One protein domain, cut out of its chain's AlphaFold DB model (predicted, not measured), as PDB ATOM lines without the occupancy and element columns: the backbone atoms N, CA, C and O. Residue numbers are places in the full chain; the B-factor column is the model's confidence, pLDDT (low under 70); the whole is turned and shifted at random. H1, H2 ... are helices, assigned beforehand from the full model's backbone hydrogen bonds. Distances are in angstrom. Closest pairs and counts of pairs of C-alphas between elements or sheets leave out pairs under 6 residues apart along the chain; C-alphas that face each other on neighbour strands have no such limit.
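Overview. This is residues 169 to 307 of the 1221 residues of an uncharacterized protein of Plesiocystis pacifica SIR-1 (UniProt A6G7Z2). This is an elongated bundle: H2 then H3 run along H6, H5 runs back beside them, H1 packs on H2 at one end, and short H4 lies at the other. The 139 printed residues, all helix in class, include named helices H1 to H6. The whole is only just compact, close to loose: radius of gyration of the C-alphas 17.3 A, spans 57 by 36 by 25 A.

Arrangement. H1, residues 169 to 186, touches H2, residues 202 to 214, C-alphas 174 and 207 closest at 4.2 A. H3, residues 216 to 235, touches H4, residues 240 to 243, C-alphas 233 and 240 closest at 5.1 A. H5, residues 249 to 269, and H6, residues 281 to 304, form a hairpin at a shallow tilt of 16 degrees, C-alphas 257 and 291 closest at 5.9 A. In H1 every O i to N i+4 pair is within hydrogen-bond range.

Along the chain. H1 begins at C-alpha 169 (-41.474, 45.346, -32.803); H6, 34.6 A long, ends at C-alpha 304 (-29.254, 56.920, 8.818).

Size, cuts and confidence. The printed part has no cut; links H1 to H2 and H5 to H6 are long. Residues 271 to 275 have pLDDT under 70.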
ATOM      1  N   PRO A 169     -40.130  45.507 -33.380       90.25
ATOM      2  CA  PRO A 169     -41.474  45.346 -32.803       90.25
ATOM      3  C   PRO A 169     -41.530  45.054 -31.297       90.25
ATOM      4  O   PRO A 169     -42.495  45.437 -30.638       90.25
ATOM      5  N   GLY A 170     -40.505  44.392 -30.747       91.75
ATOM      6  CA  GLY A 170     -40.360  44.207 -29.300       91.75
ATOM      7  C   GLY A 170     -40.026  45.515 -28.583       91.75
ATOM      8  O   GLY A 170     -40.762  45.917 -27.694       91.75
ATOM      9  N   GLU A 171     -38.979  46.212 -29.026       93.44
ATOM     10  CA  GLU A 171     -38.493  47.473 -28.443       93.44
ATOM     11  C   GLU A 171     -39.575  48.565 -28.462       93.44
ATOM     12  O   GLU A 171     -39.832  49.198 -27.442       93.44
ATOM     13  N   GLY A 172     -40.292  48.721 -29.583       94.38
ATOM     14  CA  GLY A 172     -41.408  49.668 -29.683       94.38
ATOM     15  C   GLY A 172     -42.630  49.296 -28.837       94.38
ATOM     16  O   GLY A 172     -43.415  50.170 -28.486       94.38
ATOM     17  N   THR A 173     -42.804  48.019 -28.485       96.25
ATOM     18  CA  THR A 173     -43.849  47.586 -27.538       96.25
ATOM     19  C   THR A 173     -43.400  47.782 -26.090       96.25
ATOM     20  O   THR A 173     -44.209  48.151 -25.248       96.25
ATOM     21  N   GLU A 174     -42.115  47.576 -25.802       95.94
ATOM     22  CA  GLU A 174     -41.520  47.760 -24.477       95.94
ATOM     23  C   GLU A 174     -41.500  49.240 -24.062       95.94
ATOM     24  O   GLU A 174     -41.928  49.563 -22.957       95.94
ATOM     25  N   GLU A 175     -41.103  50.164 -24.944       95.88
ATOM     26  CA  GLU A 175     -41.143  51.596 -24.614       95.88
ATOM     27  C   GLU A 175     -42.565  52.185 -24.644       95.88
ATOM     28  O   GLU A 175     -42.871  52.999 -23.776       95.88
ATOM     29  N   LEU A 176     -43.475  51.736 -25.527       97.12
ATOM     30  CA  LEU A 176     -44.890  52.148 -25.441       97.12
ATOM     31  C   LEU A 176     -45.513  51.694 -24.113       97.12
ATOM     32  O   LEU A 176     -46.151  52.487 -23.431       97.12
ATOM     33  N   ALA A 177     -45.297  50.444 -23.698       97.56
ATOM     34  CA  ALA A 177     -45.811  49.953 -22.423       97.56
ATOM     35  C   ALA A 177     -45.156  50.641 -21.207       97.56
ATOM     36  O   ALA A 177     -45.802  50.794 -20.171       97.56
ATOM     37  N   ARG A 178     -43.908  51.116 -21.339       97.00
ATOM     38  CA  ARG A 178     -43.256  51.968 -20.332       97.00
ATOM     39  C   ARG A 178     -43.902  53.352 -20.242       97.00
ATOM     40  O   ARG A 178     -44.167  53.805 -19.135       97.00
ATOM     41  N   VAL A 179     -44.192  53.987 -21.378       97.69
ATOM     42  CA  VAL A 179     -44.925  55.264 -21.455       97.69
ATOM     43  C   VAL A 179     -46.326  55.129 -20.860       97.69
ATOM     44  O   VAL A 179     -46.687  55.898 -19.976       97.69
ATOM     45  N   ARG A 180     -47.079  54.094 -21.251       97.81
ATOM     46  CA  ARG A 180     -48.392  53.769 -20.663       97.81
ATOM     47  C   ARG A 180     -48.306  53.580 -19.151       97.81
ATOM     48  O   ARG A 180     -49.211  53.977 -18.431       97.81
ATOM     49  N   GLY A 181     -47.208  53.004 -18.665       97.31
ATOM     50  CA  GLY A 181     -46.920  52.895 -17.240       97.31
ATOM     51  C   GLY A 181     -46.622  54.237 -16.560       97.31
ATOM     52  O   GLY A 181     -47.141  54.475 -15.479       97.31
ATOM     53  N   LYS A 182     -45.865  55.142 -17.194       97.06
ATOM     54  CA  LYS A 182     -45.641  56.507 -16.683       97.06
ATOM     55  C   LYS A 182     -46.966  57.266 -16.544       97.06
ATOM     56  O   LYS A 182     -47.300  57.714 -15.453       97.06
ATOM     57  N   LEU A 183     -47.758  57.314 -17.617       96.81
ATOM     58  CA  LEU A 183     -49.068  57.976 -17.630       96.81
ATOM     59  C   LEU A 183     -50.046  57.345 -16.617       96.81
ATOM     60  O   LEU A 183     -50.869  58.043 -16.036       96.81
ATOM     61  N   ALA A 184     -49.931  56.041 -16.344       97.00
ATOM     62  CA  ALA A 184     -50.720  55.367 -15.312       97.00
ATOM     63  C   ALA A 184     -50.269  55.678 -13.868       97.00
ATOM     64  O   ALA A 184     -51.064  55.514 -12.943       97.00
ATOM     65  N   PHE A 185     -49.029  56.134 -13.648       96.69
ATOM     66  CA  PHE A 185     -48.632  56.750 -12.376       96.69
ATOM     67  C   PHE A 185     -49.150  58.188 -12.272       96.69
ATOM     68  O   PHE A 185     -49.720  58.530 -11.240       96.69
ATOM     69  N   GLU A 186     -49.038  58.987 -13.342       94.81
ATOM     70  CA  GLU A 186     -49.609  60.348 -13.417       94.81
ATOM     71  C   GLU A 186     -51.128  60.340 -13.130       94.81
ATOM     72  O   GLU A 186     -51.623  61.182 -12.389       94.81
ATOM     73  N   ALA A 187     -51.857  59.341 -13.642       94.88
ATOM     74  CA  ALA A 187     -53.298  59.156 -13.436       94.88
ATOM     75  C   ALA A 187     -53.678  58.260 -12.231       94.88
ATOM     76  O   ALA A 187     -54.829  57.837 -12.123       94.88
ATOM     77  N   GLY A 188     -52.727  57.891 -11.362       94.88
ATOM     78  CA  GLY A 188     -52.974  57.098 -10.144       94.88
ATOM     79  C   GLY A 188     -53.510  55.665 -10.339       94.88
ATOM     80  O   GLY A 188     -53.827  54.990  -9.360       94.88
ATOM     81  N   ASN A 189     -53.606  55.168 -11.577       95.19
ATOM     82  CA  ASN A 189     -54.297  53.923 -11.936       95.19
ATOM     83  C   ASN A 189     -53.361  52.738 -12.272       95.19
ATOM     84  O   ASN A 189     -53.809  51.708 -12.778       95.19
ATOM     85  N   TRP A 190     -52.067  52.851 -11.953       96.94
ATOM     86  CA  TRP A 190     -51.040  51.850 -12.263       96.94
ATOM     87  C   TRP A 190     -51.352  50.425 -11.740       96.94
ATOM     88  O   TRP A 190     -51.818  50.256 -10.603       96.94
ATOM     89  N   PRO A 191     -51.032  49.355 -12.501       97.81
ATOM     90  CA  PRO A 191     -50.447  49.336 -13.842       97.81
ATOM     91  C   PRO A 191     -51.510  49.480 -14.942       97.81
ATOM     92  O   PRO A 191     -52.649  49.047 -14.752       97.81
ATOM     93  N   PRO A 192     -51.135  49.999 -16.124       96.75
ATOM     94  CA  PRO A 192     -52.054  50.150 -17.248       96.75
ATOM     95  C   PRO A 192     -52.617  48.794 -17.690       96.75
ATOM     96  O   PRO A 192     -51.933  47.767 -17.612       96.75
ATOM     97  N   ALA A 193     -53.846  48.785 -18.209       95.31
ATOM     98  CA  ALA A 193     -54.458  47.578 -18.761       95.31
ATOM     99  C   ALA A 193     -53.639  47.019 -19.950       95.31
ATOM    100  O   ALA A 193     -53.106  47.813 -20.744       95.31
ATOM    101  N   PRO A 194     -53.534  45.681 -20.110       96.00
ATOM    102  CA  PRO A 194     -52.879  45.090 -21.272       96.00
ATOM    103  C   PRO A 194     -53.558  45.522 -22.578       96.00
ATOM    104  O   PRO A 194     -54.775  45.663 -22.634       96.00
ATOM    105  N   GLU A 195     -52.787  45.683 -23.653       91.38
ATOM    106  CA  GLU A 195     -53.309  46.044 -24.977       91.38
ATOM    107  C   GLU A 195     -54.307  45.012 -25.527       91.38
ATOM    108  O   GLU A 195     -55.130  45.348 -26.376       91.38
ATOM    109  N   ARG A 196     -54.186  43.736 -25.127       87.25
ATOM    110  CA  ARG A 196     -54.975  42.615 -25.663       87.25
ATOM    111  C   ARG A 196     -55.216  41.525 -24.614       87.25
ATOM    112  O   ARG A 196     -54.364  40.663 -24.408       87.25
ATOM    113  N   GLY A 197     -56.425  41.500 -24.053       90.50
ATOM    114  CA  GLY A 197     -56.869  40.480 -23.098       90.50
ATOM    115  C   GLY A 197     -56.295  40.661 -21.689       90.50
ATOM    116  O   GLY A 197     -55.779  41.715 -21.340       90.50
ATOM    117  N   GLU A 198     -56.387  39.621 -20.863       90.38
ATOM    118  CA  GLU A 198     -56.115  39.689 -19.413       90.38
ATOM    119  C   GLU A 198     -54.620  39.654 -19.027       90.38
ATOM    120  O   GLU A 198     -54.263  39.831 -17.859       90.38
ATOM    121  N   THR A 199     -53.725  39.405 -19.989       94.38
ATOM    122  CA  THR A 199     -52.288  39.202 -19.741       94.38
ATOM    123  C   THR A 199     -51.416  39.959 -20.731       94.38
ATOM    124  O   THR A 199     -51.620  39.857 -21.940       94.38
ATOM    125  N   TYR A 200     -50.382  40.619 -20.218       96.31
ATOM    126  CA  TYR A 200     -49.384  41.337 -21.003       96.31
ATOM    127  C   TYR A 200     -48.530  40.396 -21.873       96.31
ATOM    128  O   TYR A 200     -48.116  39.313 -21.444       96.31
ATOM    129  N   GLY A 201     -48.156  40.848 -23.071       93.56
ATOM    130  CA  GLY A 201     -47.082  40.226 -23.851       93.56
ATOM    131  C   GLY A 201     -45.705  40.401 -23.187       93.56
ATOM    132  O   GLY A 201     -45.511  41.298 -22.374       93.56
ATOM    133  N   ARG A 202     -44.692  39.594 -23.548       94.44
ATOM    134  CA  ARG A 202     -43.366  39.663 -22.887       94.44
ATOM    135  C   ARG A 202     -42.707  41.049 -22.935       94.44
ATOM    136  O   ARG A 202     -42.190  41.501 -21.920       94.44
ATOM    137  N   ALA A 203     -42.716  41.703 -24.096       95.38
ATOM    138  CA  ALA A 203     -42.145  43.045 -24.249       95.38
ATOM    139  C   ALA A 203     -42.956  44.102 -23.480       95.38
ATOM    140  O   ALA A 203     -42.393  44.963 -22.818       95.38
ATOM    141  N   GLU A 204     -44.280  43.981 -23.523       96.75
ATOM    142  CA  GLU A 204     -45.227  44.854 -22.834       96.75
ATOM    143  C   GLU A 204     -45.074  44.762 -21.306       96.75
ATOM    144  O   GLU A 204     -44.899  45.779 -20.645       96.75
ATOM    145  N   PHE A 205     -45.015  43.547 -20.750       97.19
ATOM    146  CA  PHE A 205     -44.747  43.312 -19.330       97.19
ATOM    147  C   PHE A 205     -43.388  43.878 -18.909       97.19
ATOM    148  O   PHE A 205     -43.286  44.527 -17.873       97.19
ATOM    149  N   GLY A 206     -42.351  43.686 -19.733       95.88
ATOM    150  CA  GLY A 206     -41.039  44.292 -19.510       95.88
ATOM    151  C   GLY A 206     -41.086  45.823 -19.493       95.88
ATOM    152  O   GLY A 206     -40.411  46.437 -18.672       95.88
ATOM    153  N   GLY A 207     -41.922  46.435 -20.337       96.62
ATOM    154  CA  GLY A 207     -42.164  47.879 -20.379       96.62
ATOM    155  C   GLY A 207     -42.914  48.406 -19.157       96.62
ATOM    156  O   GLY A 207     -42.442  49.336 -18.503       96.62
ATOM    157  N   VAL A 208     -44.019  47.758 -18.775       97.62
ATOM    158  CA  VAL A 208     -44.747  48.063 -17.529       97.62
ATOM    159  C   VAL A 208     -43.805  47.944 -16.327       97.62
ATOM    160  O   VAL A 208     -43.740  48.857 -15.509       97.62
ATOM    161  N   LEU A 209     -42.983  46.894 -16.247       96.94
ATOM    162  CA  LEU A 209     -41.996  46.746 -15.174       96.94
ATOM    163  C   LEU A 209     -40.815  47.732 -15.259       96.94
ATOM    164  O   LEU A 209     -40.221  48.017 -14.223       96.94
ATOM    165  N   ARG A 210     -40.473  48.287 -16.435       95.38
ATOM    166  CA  ARG A 210     -39.565  49.450 -16.512       95.38
ATOM    167  C   ARG A 210     -40.208  50.687 -15.902       95.38
ATOM    168  O   ARG A 210     -39.523  51.397 -15.187       95.38
ATOM    169  N   SER A 211     -41.498  50.935 -16.149       96.31
ATOM    170  CA  SER A 211     -42.172  52.169 -15.707       96.31
ATOM    171  C   SER A 211     -42.177  52.390 -14.194       96.31
ATOM    172  O   SER A 211     -42.411  53.506 -13.756       96.31
ATOM    173  N   ILE A 212     -41.860  51.363 -13.397       95.94
ATOM    174  CA  ILE A 212     -41.595  51.485 -11.957       95.94
ATOM    175  C   ILE A 212     -40.490  52.524 -11.674       95.94
ATOM    176  O   ILE A 212     -40.526  53.168 -10.633       95.94
ATOM    177  N   ASP A 213     -39.557  52.756 -12.610       93.19
ATOM    178  CA  ASP A 213     -38.574  53.848 -12.532       93.19
ATOM    179  C   ASP A 213     -39.154  55.263 -12.743       93.19
ATOM    180  O   ASP A 213     -38.396  56.227 -12.746       93.19
ATOM    181  N   GLN A 214     -40.476  55.388 -12.899       94.19
ATOM    182  CA  GLN A 214     -41.234  56.642 -12.989       94.19
ATOM    183  C   GLN A 214     -42.224  56.838 -11.819       94.19
ATOM    184  O   GLN A 214     -42.946  57.830 -11.806       94.19
ATOM    185  N   ASP A 215     -42.290  55.924 -10.836       95.38
ATOM    186  CA  ASP A 215     -43.042  56.182  -9.596       95.38
ATOM    187  C   ASP A 215     -42.361  57.347  -8.841       95.38
ATOM    188  O   ASP A 215     -41.148  57.272  -8.607       95.38
ATOM    189  N   PRO A 216     -43.085  58.405  -8.423       95.44
ATOM    190  CA  PRO A 216     -42.486  59.578  -7.773       95.44
ATOM    191  C   PRO A 216     -41.615  59.266  -6.544       95.44
ATOM    192  O   PRO A 216     -40.618  59.950  -6.294       95.44
ATOM    193  N   ARG A 217     -41.926  58.194  -5.801       95.88
ATOM    194  CA  ARG A 217     -41.110  57.740  -4.659       95.88
ATOM    195  C   ARG A 217     -39.799  57.115  -5.123       95.88
ATOM    196  O   ARG A 217     -38.757  57.342  -4.515       95.88
ATOM    197  N   VAL A 218     -39.844  56.345  -6.210       95.50
ATOM    198  CA  VAL A 218     -38.664  55.707  -6.811       95.50
ATOM    199  C   VAL A 218     -37.726  56.764  -7.392       95.50
ATOM    200  O   VAL A 218     -36.516  56.648  -7.201       95.50
ATOM    201  N   LEU A 219     -38.269  57.815  -8.015       94.25
ATOM    202  CA  LEU A 219     -37.500  58.977  -8.476       94.25
ATOM    203  C   LEU A 219     -36.804  59.682  -7.301       94.25
ATOM    204  O   LEU A 219     -35.574  59.678  -7.253       94.25
ATOM    205  N   THR A 220     -37.558  60.136  -6.294       96.38
ATOM    206  CA  THR A 220     -37.013  60.819  -5.098       96.38
ATOM    207  C   THR A 220     -35.899  60.010  -4.406       96.38
ATOM    208  O   THR A 220     -34.858  60.553  -4.031       96.38
ATOM    209  N   ILE A 221     -36.073  58.690  -4.249       97.00
ATOM    210  CA  ILE A 221     -35.052  57.811  -3.644       97.00
ATOM    211  C   ILE A 221     -33.815  57.669  -4.553       97.00
ATOM    212  O   ILE A 221     -32.688  57.596  -4.060       97.00
ATOM    213  N   THR A 222     -33.997  57.656  -5.876       94.56
ATOM    214  CA  THR A 222     -32.904  57.532  -6.857       94.56
ATOM    215  C   THR A 222     -32.106  58.831  -7.012       94.56
ATOM    216  O   THR A 222     -30.894  58.784  -7.219       94.56
ATOM    217  N   GLU A 223     -32.745  59.992  -6.886       95.19
ATOM    218  CA  GLU A 223     -32.099  61.314  -6.873       95.19
ATOM    219  C   GLU A 223     -31.285  61.521  -5.590       95.19
ATOM    220  O   GLU A 223     -30.109  61.897  -5.641       95.19
ATOM    221  N   PHE A 224     -31.855  61.153  -4.440       96.44
ATOM    222  CA  PHE A 224     -31.119  61.109  -3.178       96.44
ATOM    223  C   PHE A 224     -29.909  60.161  -3.265       96.44
ATOM    224  O   PHE A 224     -28.799  60.555  -2.921       96.44
ATOM    225  N   ALA A 225     -30.060  58.955  -3.827       95.50
ATOM    226  CA  ALA A 225     -28.946  58.015  -4.005       95.50
ATOM    227  C   ALA A 225     -27.798  58.544  -4.893       95.50
ATOM    228  O   ALA A 225     -26.651  58.135  -4.710       95.50
ATOM    229  N   GLN A 226     -28.072  59.449  -5.842       93.50
ATOM    230  CA  GLN A 226     -27.033  60.077  -6.674       93.50
ATOM    231  C   GLN A 226     -26.181  61.085  -5.892       93.50
ATOM    232  O   GLN A 226     -24.979  61.191  -6.136       93.50
ATOM    233  N   THR A 227     -26.783  61.809  -4.945       95.69
ATOM    234  CA  THR A 227     -26.111  62.848  -4.142       95.69
ATOM    235  C   THR A 227     -25.563  62.324  -2.811       95.69
ATOM    236  O   THR A 227     -24.561  62.849  -2.315       95.69
ATOM    237  N   TRP A 228     -26.149  61.245  -2.279       96.31
ATOM    238  CA  TRP A 228     -25.836  60.627  -0.987       96.31
ATOM    239  C   TRP A 228     -24.340  60.428  -0.741       96.31
ATOM    240  O   TRP A 228     -23.848  60.755   0.335       96.31
ATOM    241  N   LYS A 229     -23.580  59.942  -1.733       93.62
ATOM    242  CA  LYS A 229     -22.142  59.701  -1.541       93.62
ATOM    243  C   LYS A 229     -21.365  60.993  -1.256       93.62
ATOM    244  O   LYS A 229     -20.467  60.981  -0.421       93.62
ATOM    245  N   ASN A 230     -21.709  62.103  -1.906       93.94
ATOM    246  CA  ASN A 230     -21.031  63.382  -1.681       93.94
ATOM    247  C   ASN A 230     -21.384  63.952  -0.296       93.94
ATOM    248  O   ASN A 230     -20.511  64.460   0.403       93.94
ATOM    249  N   GLN A 231     -22.645  63.798   0.121       96.69
ATOM    250  CA  GLN A 231     -23.109  64.153   1.467       96.69
ATOM    251  C   GLN A 231     -22.402  63.307   2.541       96.69
ATOM    252  O   GLN A 231     -21.942  63.841   3.549       96.69
ATOM    253  N   LEU A 232     -22.227  62.005   2.293       96.25
ATOM    254  CA  LEU A 232     -21.518  61.089   3.180       96.25
ATOM    255  C   LEU A 232     -20.049  61.491   3.362       96.25
ATOM    256  O   LEU A 232     -19.581  61.542   4.495       96.25
ATOM    257  N   GLU A 233     -19.307  61.797   2.292       94.75
ATOM    258  CA  GLU A 233     -17.903  62.228   2.423       94.75
ATOM    259  C   GLU A 233     -17.777  63.562   3.181       94.75
ATOM    260  O   GLU A 233     -16.812  63.742   3.924       94.75
ATOM    261  N   ALA A 234     -18.757  64.469   3.064       95.19
ATOM    262  CA  ALA A 234     -18.794  65.704   3.848       95.19
ATOM    263  C   ALA A 234     -18.995  65.427   5.351       95.19
ATOM    264  O   ALA A 234     -18.188  65.865   6.170       95.19
ATOM    265  N   VAL A 235     -20.012  64.632   5.713       96.50
ATOM    266  CA  VAL A 235     -20.302  64.244   7.110       96.50
ATOM    267  C   VAL A 235     -19.134  63.468   7.734       96.50
ATOM    268  O   VAL A 235     -18.711  63.749   8.854       96.50
ATOM    269  N   THR A 236     -18.557  62.525   6.988       95.50
ATOM    270  CA  THR A 236     -17.470  61.639   7.446       95.50
ATOM    271  C   THR A 236     -16.065  62.235   7.289       95.50
ATOM    272  O   THR A 236     -15.076  61.531   7.510       95.50
ATOM    273  N   LYS A 237     -15.944  63.513   6.894       93.19
ATOM    274  CA  LYS A 237     -14.661  64.225   6.699       93.19
ATOM    275  C   LYS A 237     -13.693  63.460   5.771       93.19
ATOM    276  O   LYS A 237     -12.490  63.399   6.016       93.19
ATOM    277  N   GLY A 238     -14.236  62.847   4.715       91.25
ATOM    278  CA  GLY A 238     -13.511  62.065   3.705       91.25
ATOM    279  C   GLY A 238     -13.186  60.611   4.079       91.25
ATOM    280  O   GLY A 238     -12.432  59.961   3.352       91.25
ATOM    281  N   ARG A 239     -13.708  60.081   5.198       93.38
ATOM    282  CA  ARG A 239     -13.515  58.667   5.596       93.38
ATOM    283  C   ARG A 239     -14.598  57.719   5.054       93.38
ATOM    284  O   ARG A 239     -14.415  56.500   5.095       93.38
ATOM    285  N   GLY A 240     -15.691  58.247   4.502       90.88
ATOM    286  CA  GLY A 240     -16.843  57.487   4.007       90.88
ATOM    287  C   GLY A 240     -16.456  56.437   2.969       90.88
ATOM    288  O   GLY A 240     -16.830  55.271   3.104       90.88
ATOM    289  N   SER A 241     -15.617  56.800   1.996       89.19
ATOM    290  CA  SER A 241     -15.066  55.874   0.990       89.19
ATOM    291  C   SER A 241     -14.320  54.663   1.559       89.19
ATOM    292  O   SER A 241     -14.272  53.630   0.888       89.19
ATOM    293  N   PHE A 242     -13.748  54.749   2.764       91.75
ATOM    294  CA  PHE A 242     -13.080  53.629   3.432       91.75
ATOM    295  C   PHE A 242     -14.086  52.738   4.169       91.75
ATOM    296  O   PHE A 242     -14.113  51.521   3.955       91.75
ATOM    297  N   TRP A 243     -14.962  53.334   4.982       94.00
ATOM    298  CA  TRP A 243     -15.979  52.600   5.738       94.00
ATOM    299  C   TRP A 243     -16.967  51.890   4.798       94.00
ATOM    300  O   TRP A 243     -17.093  50.663   4.833       94.00
ATOM    301  N   PHE A 244     -17.551  52.625   3.852       93.69
ATOM    302  CA  PHE A 244     -18.579  52.149   2.920       93.69
ATOM    303  C   PHE A 244     -18.015  51.509   1.638       93.69
ATOM    304  O   PHE A 244     -18.781  51.155   0.745       93.69
ATOM    305  N   ARG A 245     -16.693  51.295   1.536       83.69
ATOM    306  CA  ARG A 245     -16.005  50.786   0.325       83.69
ATOM    307  C   ARG A 245     -16.650  49.549  -0.318       83.69
ATOM    308  O   ARG A 245     -16.609  49.393  -1.535       83.69
ATOM    309  N   ASP A 246     -17.221  48.672   0.508       77.50
ATOM    310  CA  ASP A 246     -17.800  47.389   0.093       77.50
ATOM    311  C   ASP A 246     -19.349  47.393   0.210       77.50
ATOM    312  O   ASP A 246     -19.996  46.371  -0.019       77.50
ATOM    313  N   ALA A 247     -19.944  48.534   0.584       74.56
ATOM    314  CA  ALA A 247     -21.361  48.734   0.891       74.56
ATOM    315  C   ALA A 247     -21.977  49.766  -0.072       74.56
ATOM    316  O   ALA A 247     -22.178  50.935   0.248       74.56
ATOM    317  N   THR A 248     -22.258  49.320  -1.294       81.94
ATOM    318  CA  THR A 248     -22.719  50.158  -2.410       81.94
ATOM    319  C   THR A 248     -24.224  50.456  -2.319       81.94
ATOM    320  O   THR A 248     -25.002  49.978  -3.149       81.94
ATOM    321  N   LEU A 249     -24.668  51.157  -1.271       88.81
ATOM    322  CA  LEU A 249     -26.095  51.417  -1.011       88.81
ATOM    323  C   LEU A 249     -26.764  52.165  -2.181       88.81
ATOM    324  O   LEU A 249     -27.831  51.772  -2.652       88.81
ATOM    325  N   ASP A 250     -26.058  53.146  -2.740       90.25
ATOM    326  CA  ASP A 250     -26.416  53.907  -3.939       90.25
ATOM    327  C   ASP A 250     -26.585  53.030  -5.198       90.25
ATOM    328  O   ASP A 250     -27.463  53.261  -6.031       90.25
ATOM    329  N   ALA A 251     -25.749  51.999  -5.356       89.69
ATOM    330  CA  ALA A 251     -25.856  51.057  -6.466       89.69
ATOM    331  C   ALA A 251     -26.984  50.047  -6.226       89.69
ATOM    332  O   ALA A 251     -27.678  49.682  -7.168       89.69
ATOM    333  N   ARG A 252     -27.235  49.642  -4.971       91.69
ATOM    334  CA  ARG A 252     -28.371  48.772  -4.613       91.69
ATOM    335  C   ARG A 252     -29.713  49.457  -4.888       91.69
ATOM    336  O   ARG A 252     -30.629  48.781  -5.352       91.69
ATOM    337  N   VAL A 253     -29.810  50.775  -4.686       92.88
ATOM    338  CA  VAL A 253     -30.955  51.582  -5.145       92.88
ATOM    339  C   VAL A 253     -31.089  51.518  -6.665       92.88
ATOM    340  O   VAL A 253     -32.110  51.045  -7.163       92.88
ATOM    341  N   ARG A 254     -30.044  51.906  -7.407       89.06
ATOM    342  CA  ARG A 254     -30.070  51.967  -8.883       89.06
ATOM    343  C   ARG A 254     -30.335  50.610  -9.552       89.06
ATOM    344  O   ARG A 254     -31.040  50.550 -10.557       89.06
ATOM    345  N   ASP A 255     -29.838  49.518  -8.978       89.31
ATOM    346  CA  ASP A 255     -30.023  48.162  -9.501       89.31
ATOM    347  C   ASP A 255     -31.373  47.525  -9.117       89.31
ATOM    348  O   ASP A 255     -31.840  46.628  -9.826       89.31
ATOM    349  N   SER A 256     -32.011  47.930  -8.007       89.62
ATOM    350  CA  SER A 256     -33.202  47.249  -7.459       89.62
ATOM    351  C   SER A 256     -34.370  47.127  -8.458       89.62
ATOM    352  O   SER A 256     -34.900  46.012  -8.598       89.62
ATOM    353  N   PRO A 257     -34.751  48.176  -9.225       88.94
ATOM    354  CA  PRO A 257     -35.782  48.055 -10.258       88.94
ATOM    355  C   PRO A 257     -35.411  47.032 -11.341       88.94
ATOM    356  O   PRO A 257     -36.231  46.188 -11.703       88.94
ATOM    357  N   TRP A 258     -34.157  47.031 -11.812       90.38
ATOM    358  CA  TRP A 258     -33.688  46.107 -12.852       90.38
ATOM    359  C   TRP A 258     -33.625  44.654 -12.366       90.38
ATOM    360  O   TRP A 258     -34.100  43.749 -13.059       90.38
ATOM    361  N   GLN A 259     -33.085  44.417 -11.164       88.56
ATOM    362  CA  GLN A 259     -33.014  43.079 -10.570       88.56
ATOM    363  C   GLN A 259     -34.418  42.499 -10.349       88.56
ATOM    364  O   GLN A 259     -34.674  41.340 -10.694       88.56
ATOM    365  N   THR A 260     -35.352  43.313  -9.845       87.69
ATOM    366  CA  THR A 260     -36.739  42.886  -9.609       87.69
ATOM    367  C   THR A 260     -37.465  42.638 -10.923       87.69
ATOM    368  O   THR A 260     -38.010  41.550 -11.108       87.69
ATOM    369  N   ARG A 261     -37.386  43.565 -11.890       89.94
ATOM    370  CA  ARG A 261     -37.924  43.360 -13.242       89.94
ATOM    371  C   ARG A 261     -37.453  42.028 -13.823       89.94
ATOM    372  O   ARG A 261     -38.275  41.223 -14.254       89.94
ATOM    373  N   ARG A 262     -36.142  41.766 -13.799       89.31
ATOM    374  CA  ARG A 262     -35.566  40.526 -14.334       89.31
ATOM    375  C   ARG A 262     -36.096  39.292 -13.601       89.31
ATOM    376  O   ARG A 262     -36.444  38.315 -14.253       89.31
ATOM    377  N   SER A 263     -36.210  39.333 -12.274       90.06
ATOM    378  CA  SER A 263     -36.799  38.247 -11.473       90.06
ATOM    379  C   SER A 263     -38.248  37.934 -11.885       90.06
ATOM    380  O   SER A 263     -38.611  36.768 -12.073       90.06
ATOM    381  N   TYR A 264     -39.071  38.964 -12.101       91.44
ATOM    382  CA  TYR A 264     -40.475  38.799 -12.484       91.44
ATOM    383  C   TYR A 264     -40.651  38.392 -13.956       91.44
ATOM    384  O   TYR A 264     -41.484  37.533 -14.236       91.44
ATOM    385  N   GLU A 265     -39.822  38.882 -14.885       89.25
ATOM    386  CA  GLU A 265     -39.775  38.357 -16.261       89.25
ATOM    387  C   GLU A 265     -39.382  36.871 -16.302       89.25
ATOM    388  O   GLU A 265     -40.007  36.089 -17.020       89.25
ATOM    389  N   MET A 266     -38.390  36.451 -15.506       86.44
ATOM    390  CA  MET A 266     -37.983  35.043 -15.411       86.44
ATOM    391  C   MET A 266     -39.111  34.158 -14.855       86.44
ATOM    392  O   MET A 266     -39.324  33.055 -15.359       86.44
ATOM    393  N   ARG A 267     -39.863  34.638 -13.853       85.62
ATOM    394  CA  ARG A 267     -41.048  33.944 -13.306       85.62
ATOM    395  C   ARG A 267     -42.206  33.871 -14.306       85.62
ATOM    396  O   ARG A 267     -42.903  32.859 -14.338       85.62
ATOM    397  N   ALA A 268     -42.392  34.903 -15.130       86.56
ATOM    398  CA  ALA A 268     -43.468  34.955 -16.116       86.56
ATOM    399  C   ALA A 268     -43.181  34.151 -17.399       86.56
ATOM    400  O   ALA A 268     -44.098  33.588 -18.000       86.56
ATOM    401  N   PHE A 269     -41.917  34.070 -17.833       85.38
ATOM    402  CA  PHE A 269     -41.581  33.539 -19.161       85.38
ATOM    403  C   PHE A 269     -40.546  32.408 -19.190       85.38
ATOM    404  O   PHE A 269     -40.559  31.642 -20.154       85.38
ATOM    405  N   GLU A 270     -39.685  32.254 -18.177       75.88
ATOM    406  CA  GLU A 270     -38.518  31.348 -18.239       75.88
ATOM    407  C   GLU A 270     -38.497  30.242 -17.163       75.88
ATOM    408  O   GLU A 270     -37.520  29.505 -17.044       75.88
ATOM    409  N   GLY A 271     -39.603  30.051 -16.435       60.69
ATOM    410  CA  GLY A 271     -39.957  28.756 -15.840       60.69
ATOM    411  C   GLY A 271     -39.014  28.210 -14.766       60.69
ATOM    412  O   GLY A 271     -38.795  27.000 -14.721       60.69
ATOM    413  N   LEU A 272     -38.506  29.068 -13.872       51.75
ATOM    414  CA  LEU A 272     -37.547  28.732 -12.798       51.75
ATOM    415  C   LEU A 272     -37.896  27.496 -11.934       51.75
ATOM    416  O   LEU A 272     -36.998  26.918 -11.330       51.75
ATOM    417  N   LEU A 273     -39.170  27.084 -11.871       49.38
ATOM    418  CA  LEU A 273     -39.638  25.868 -11.180       49.38
ATOM    419  C   LEU A 273     -40.596  25.012 -12.042       49.38
ATOM    420  O   LEU A 273     -41.466  24.319 -11.517       49.38
ATOM    421  N   GLY A 274     -40.490  25.077 -13.374       52.12
ATOM    422  CA  GLY A 274     -41.322  24.287 -14.298       52.12
ATOM    423  C   GLY A 274     -42.786  24.737 -14.419       52.12
ATOM    424  O   GLY A 274     -43.579  24.073 -15.084       52.12
ATOM    425  N   LYS A 275     -43.150  25.869 -13.806       56.53
ATOM    426  CA  LYS A 275     -44.409  26.592 -14.024       56.53
ATOM    427  C   LYS A 275     -44.091  28.070 -14.238       56.53
ATOM    428  O   LYS A 275     -43.285  28.625 -13.494       56.53
ATOM    429  N   ASN A 276     -44.735  28.680 -15.227       79.56
ATOM    430  CA  ASN A 276     -44.713  30.125 -15.436       79.56
ATOM    431  C   ASN A 276     -45.893  30.757 -14.687       79.56
ATOM    432  O   ASN A 276     -46.996  30.210 -14.704       79.56
ATOM    433  N   GLU A 277     -45.675  31.907 -14.054       86.50
ATOM    434  CA  GLU A 277     -46.763  32.748 -13.540       86.50
ATOM    435  C   GLU A 277     -47.359  33.580 -14.695       86.50
ATOM    436  O   GLU A 277     -46.602  34.070 -15.533       86.50
ATOM    437  N   PRO A 278     -48.687  33.756 -14.800       89.88
ATOM    438  CA  PRO A 278     -49.265  34.572 -15.866       89.88
ATOM    439  C   PRO A 278     -48.907  36.052 -15.663       89.88
ATOM    440  O   PRO A 278     -49.005  36.579 -14.554       89.88
ATOM    441  N   ALA A 279     -48.508  36.731 -16.740       94.44
ATOM    442  CA  ALA A 279     -48.146  38.149 -16.731       94.44
ATOM    443  C   ALA A 279     -49.397  39.042 -16.623       94.44
ATOM    444  O   ALA A 279     -49.845  39.619 -17.608       94.44
ATOM    445  N   THR A 280     -49.989  39.120 -15.432       96.31
ATOM    446  CA  THR A 280     -51.209  39.898 -15.142       96.31
ATOM    447  C   THR A 280     -50.898  41.249 -14.481       96.31
ATOM    448  O   THR A 280     -49.822  41.412 -13.890       96.31
ATOM    449  N   PRO A 281     -51.858  42.197 -14.466       96.94
ATOM    450  CA  PRO A 281     -51.787  43.408 -13.639       96.94
ATOM    451  C   PRO A 281     -51.456  43.125 -12.163       96.94
ATOM    452  O   PRO A 281     -50.645  43.824 -11.559       96.94
ATOM    453  N   GLY A 282     -52.001  42.046 -11.587       96.62
ATOM    454  CA  GLY A 282     -51.694  41.627 -10.213       96.62
ATOM    455  C   GLY A 282     -50.231  41.208 -10.005       96.62
ATOM    456  O   GLY A 282     -49.646  41.503  -8.960       96.62
ATOM    457  N   LEU A 283     -49.601  40.576 -11.004       94.62
ATOM    458  CA  LEU A 283     -48.176  40.238 -10.943       94.62
ATOM    459  C   LEU A 283     -47.286  41.490 -11.052       94.62
ATOM    460  O   LEU A 283     -46.255  41.554 -10.382       94.62
ATOM    461  N   ALA A 284     -47.705  42.497 -11.827       96.44
ATOM    462  CA  ALA A 284     -47.034  43.796 -11.898       96.44
ATOM    463  C   ALA A 284     -47.159  44.589 -10.578       96.44
ATOM    464  O   ALA A 284     -46.133  45.021 -10.051       96.44
ATOM    465  N   LYS A 285     -48.357  44.680  -9.969       97.12
ATOM    466  CA  LYS A 285     -48.551  45.274  -8.621       97.12
ATOM    467  C   LYS A 285     -47.648  44.627  -7.567       97.12
ATOM    468  O   LYS A 285     -47.025  45.323  -6.770       97.12
ATOM    469  N   LYS A 286     -47.497  43.300  -7.608       95.88
ATOM    470  CA  LYS A 286     -46.588  42.569  -6.712       95.88
ATOM    471  C   LYS A 286     -45.107  42.920  -6.937       95.88
ATOM    472  O   LYS A 286     -44.367  43.028  -5.965       95.88
ATOM    473  N   ALA A 287     -44.672  43.095  -8.188       95.12
ATOM    474  CA  ALA A 287     -43.297  43.491  -8.503       95.12
ATOM    475  C   ALA A 287     -42.982  44.918  -8.026       95.12
ATOM    476  O   ALA A 287     -41.929  45.151  -7.442       95.12
ATOM    477  N   HIS A 288     -43.912  45.851  -8.238       96.25
ATOM    478  CA  HIS A 288     -43.820  47.250  -7.809       96.25
ATOM    479  C   HIS A 288     -43.734  47.393  -6.288       96.25
ATOM    480  O   HIS A 288     -42.795  48.017  -5.800       96.25
ATOM    481  N   ALA A 289     -44.607  46.714  -5.540       96.06
ATOM    482  CA  ALA A 289     -44.531  46.673  -4.078       96.06
ATOM    483  C   ALA A 289     -43.205  46.073  -3.559       96.06
ATOM    484  O   ALA A 289     -42.682  46.519  -2.541       96.06
ATOM    485  N   GLU A 290     -42.629  45.088  -4.262       95.06
ATOM    486  CA  GLU A 290     -41.321  44.513  -3.909       95.06
ATOM    487  C   GLU A 290     -40.143  45.457  -4.224       95.06
ATOM    488  O   GLU A 290     -39.145  45.446  -3.501       95.06
ATOM    489  N   VAL A 291     -40.245  46.287  -5.273       94.75
ATOM    490  CA  VAL A 291     -39.263  47.351  -5.548       94.75
ATOM    491  C   VAL A 291     -39.343  48.436  -4.477       94.75
ATOM    492  O   VAL A 291     -38.311  48.748  -3.887       94.75
ATOM    493  N   LEU A 292     -40.539  48.968  -4.200       95.31
ATOM    494  CA  LEU A 292     -40.751  50.050  -3.231       95.31
ATOM    495  C   LEU A 292     -40.249  49.676  -1.837       95.31
ATOM    496  O   LEU A 292     -39.326  50.319  -1.352       95.31
ATOM    497  N   ALA A 293     -40.730  48.570  -1.261       95.12
ATOM    498  CA  ALA A 293     -40.333  48.155   0.087       95.12
ATOM    499  C   ALA A 293     -38.817  47.898   0.223       95.12
ATOM    500  O   ALA A 293     -38.253  48.030   1.307       95.12
ATOM    501  N   ARG A 294     -38.129  47.540  -0.874       94.25
ATOM    502  CA  ARG A 294     -36.664  47.404  -0.893       94.25
ATOM    503  C   ARG A 294     -35.954  48.753  -1.035       94.25
ATOM    504  O   ARG A 294     -34.877  48.925  -0.480       94.25
ATOM    505  N   LEU A 295     -36.513  49.687  -1.799       94.94
ATOM    506  CA  LEU A 295     -35.961  51.034  -1.951       94.94
ATOM    507  C   LEU A 295     -36.168  51.888  -0.698       94.94
ATOM    508  O   LEU A 295     -35.280  52.659  -0.355       94.94
ATOM    509  N   GLU A 296     -37.284  51.714   0.005       95.69
ATOM    510  CA  GLU A 296     -37.583  52.358   1.286       95.69
ATOM    511  C   GLU A 296     -36.584  51.910   2.372       95.69
ATOM    512  O   GLU A 296     -35.985  52.763   3.023       95.69
ATOM    513  N   ASP A 297     -36.283  50.607   2.467       94.94
ATOM    514  CA  ASP A 297     -35.217  50.056   3.327       94.94
ATOM    515  C   ASP A 297     -33.822  50.630   2.988       94.94
ATOM    516  O   ASP A 297     -33.093  51.064   3.884       94.94
ATOM    517  N   TRP A 298     -33.441  50.719   1.705       95.12
ATOM    518  CA  TRP A 298     -32.168  51.359   1.330       95.12
ATOM    519  C   TRP A 298     -32.156  52.871   1.600       95.12
ATOM    520  O   TRP A 298     -31.119  53.401   1.995       95.12
ATOM    521  N   ASN A 299     -33.282  53.564   1.425       96.56
ATOM    522  CA  ASN A 299     -33.434  54.990   1.713       96.56
ATOM    523  C   ASN A 299     -33.288  55.284   3.214       96.56
ATOM    524  O   ASN A 299     -32.551  56.201   3.573       96.56
ATOM    525  N   GLU A 300     -33.908  54.484   4.089       96.75
ATOM    526  CA  GLU A 300     -33.728  54.588   5.545       96.75
ATOM    527  C   GLU A 300     -32.252  54.395   5.924       96.75
ATOM    528  O   GLU A 300     -31.667  55.266   6.568       96.75
ATOM    529  N   ARG A 301     -31.606  53.321   5.444       96.88
ATOM    530  CA  ARG A 301     -30.175  53.051   5.694       96.88
ATOM    531  C   ARG A 301     -29.264  54.180   5.205       96.88
ATOM    532  O   ARG A 301     -28.307  54.526   5.892       96.88
ATOM    533  N   MET A 302     -29.539  54.749   4.028       97.19
ATOM    534  CA  MET A 302     -28.764  55.866   3.476       97.19
ATOM    535  C   MET A 302     -28.946  57.150   4.294       97.19
ATOM    536  O   MET A 302     -27.954  57.820   4.566       97.19
ATOM    537  N   ARG A 303     -30.170  57.482   4.730       97.44
ATOM    538  CA  ARG A 303     -30.430  58.646   5.601       97.44
ATOM    539  C   ARG A 303     -29.792  58.472   6.976       97.44
ATOM    540  O   ARG A 303     -29.139  59.391   7.456       97.44
ATOM    541  N   LEU A 304     -29.908  57.280   7.561       97.19
ATOM    542  CA  LEU A 304     -29.254  56.920   8.818       97.19
ATOM    543  C   LEU A 304     -27.729  57.092   8.709       97.19
ATOM    544  O   LEU A 304     -27.124  57.730   9.560       97.19
ATOM    545  N   ALA A 305     -27.123  56.647   7.604       97.06
ATOM    546  CA  ALA A 305     -25.695  56.823   7.325       97.06
ATOM    547  C   ALA A 305     -25.217  58.285   7.189       97.06
ATOM    548  O   ALA A 305     -24.006  58.508   7.188       97.06
ATOM    549  N   LEU A 306     -26.114  59.272   7.078       97.62
ATOM    550  CA  LEU A 306     -25.764  60.698   7.053       97.62
ATOM    551  C   LEU A 306     -25.846  61.381   8.428       97.62
ATOM    552  O   LEU A 306     -25.506  62.557   8.525       97.62
ATOM    553  N   GLN A 307     -26.262  60.683   9.491       97.62
ATOM    554  CA  GLN A 307     -26.268  61.248  10.843       97.62
ATOM    555  C   GLN A 307     -24.821  61.470  11.334       97.62
ATOM    556  O   GLN A 307     -24.076  60.494  11.450       97.62
TER     557      GLN A 307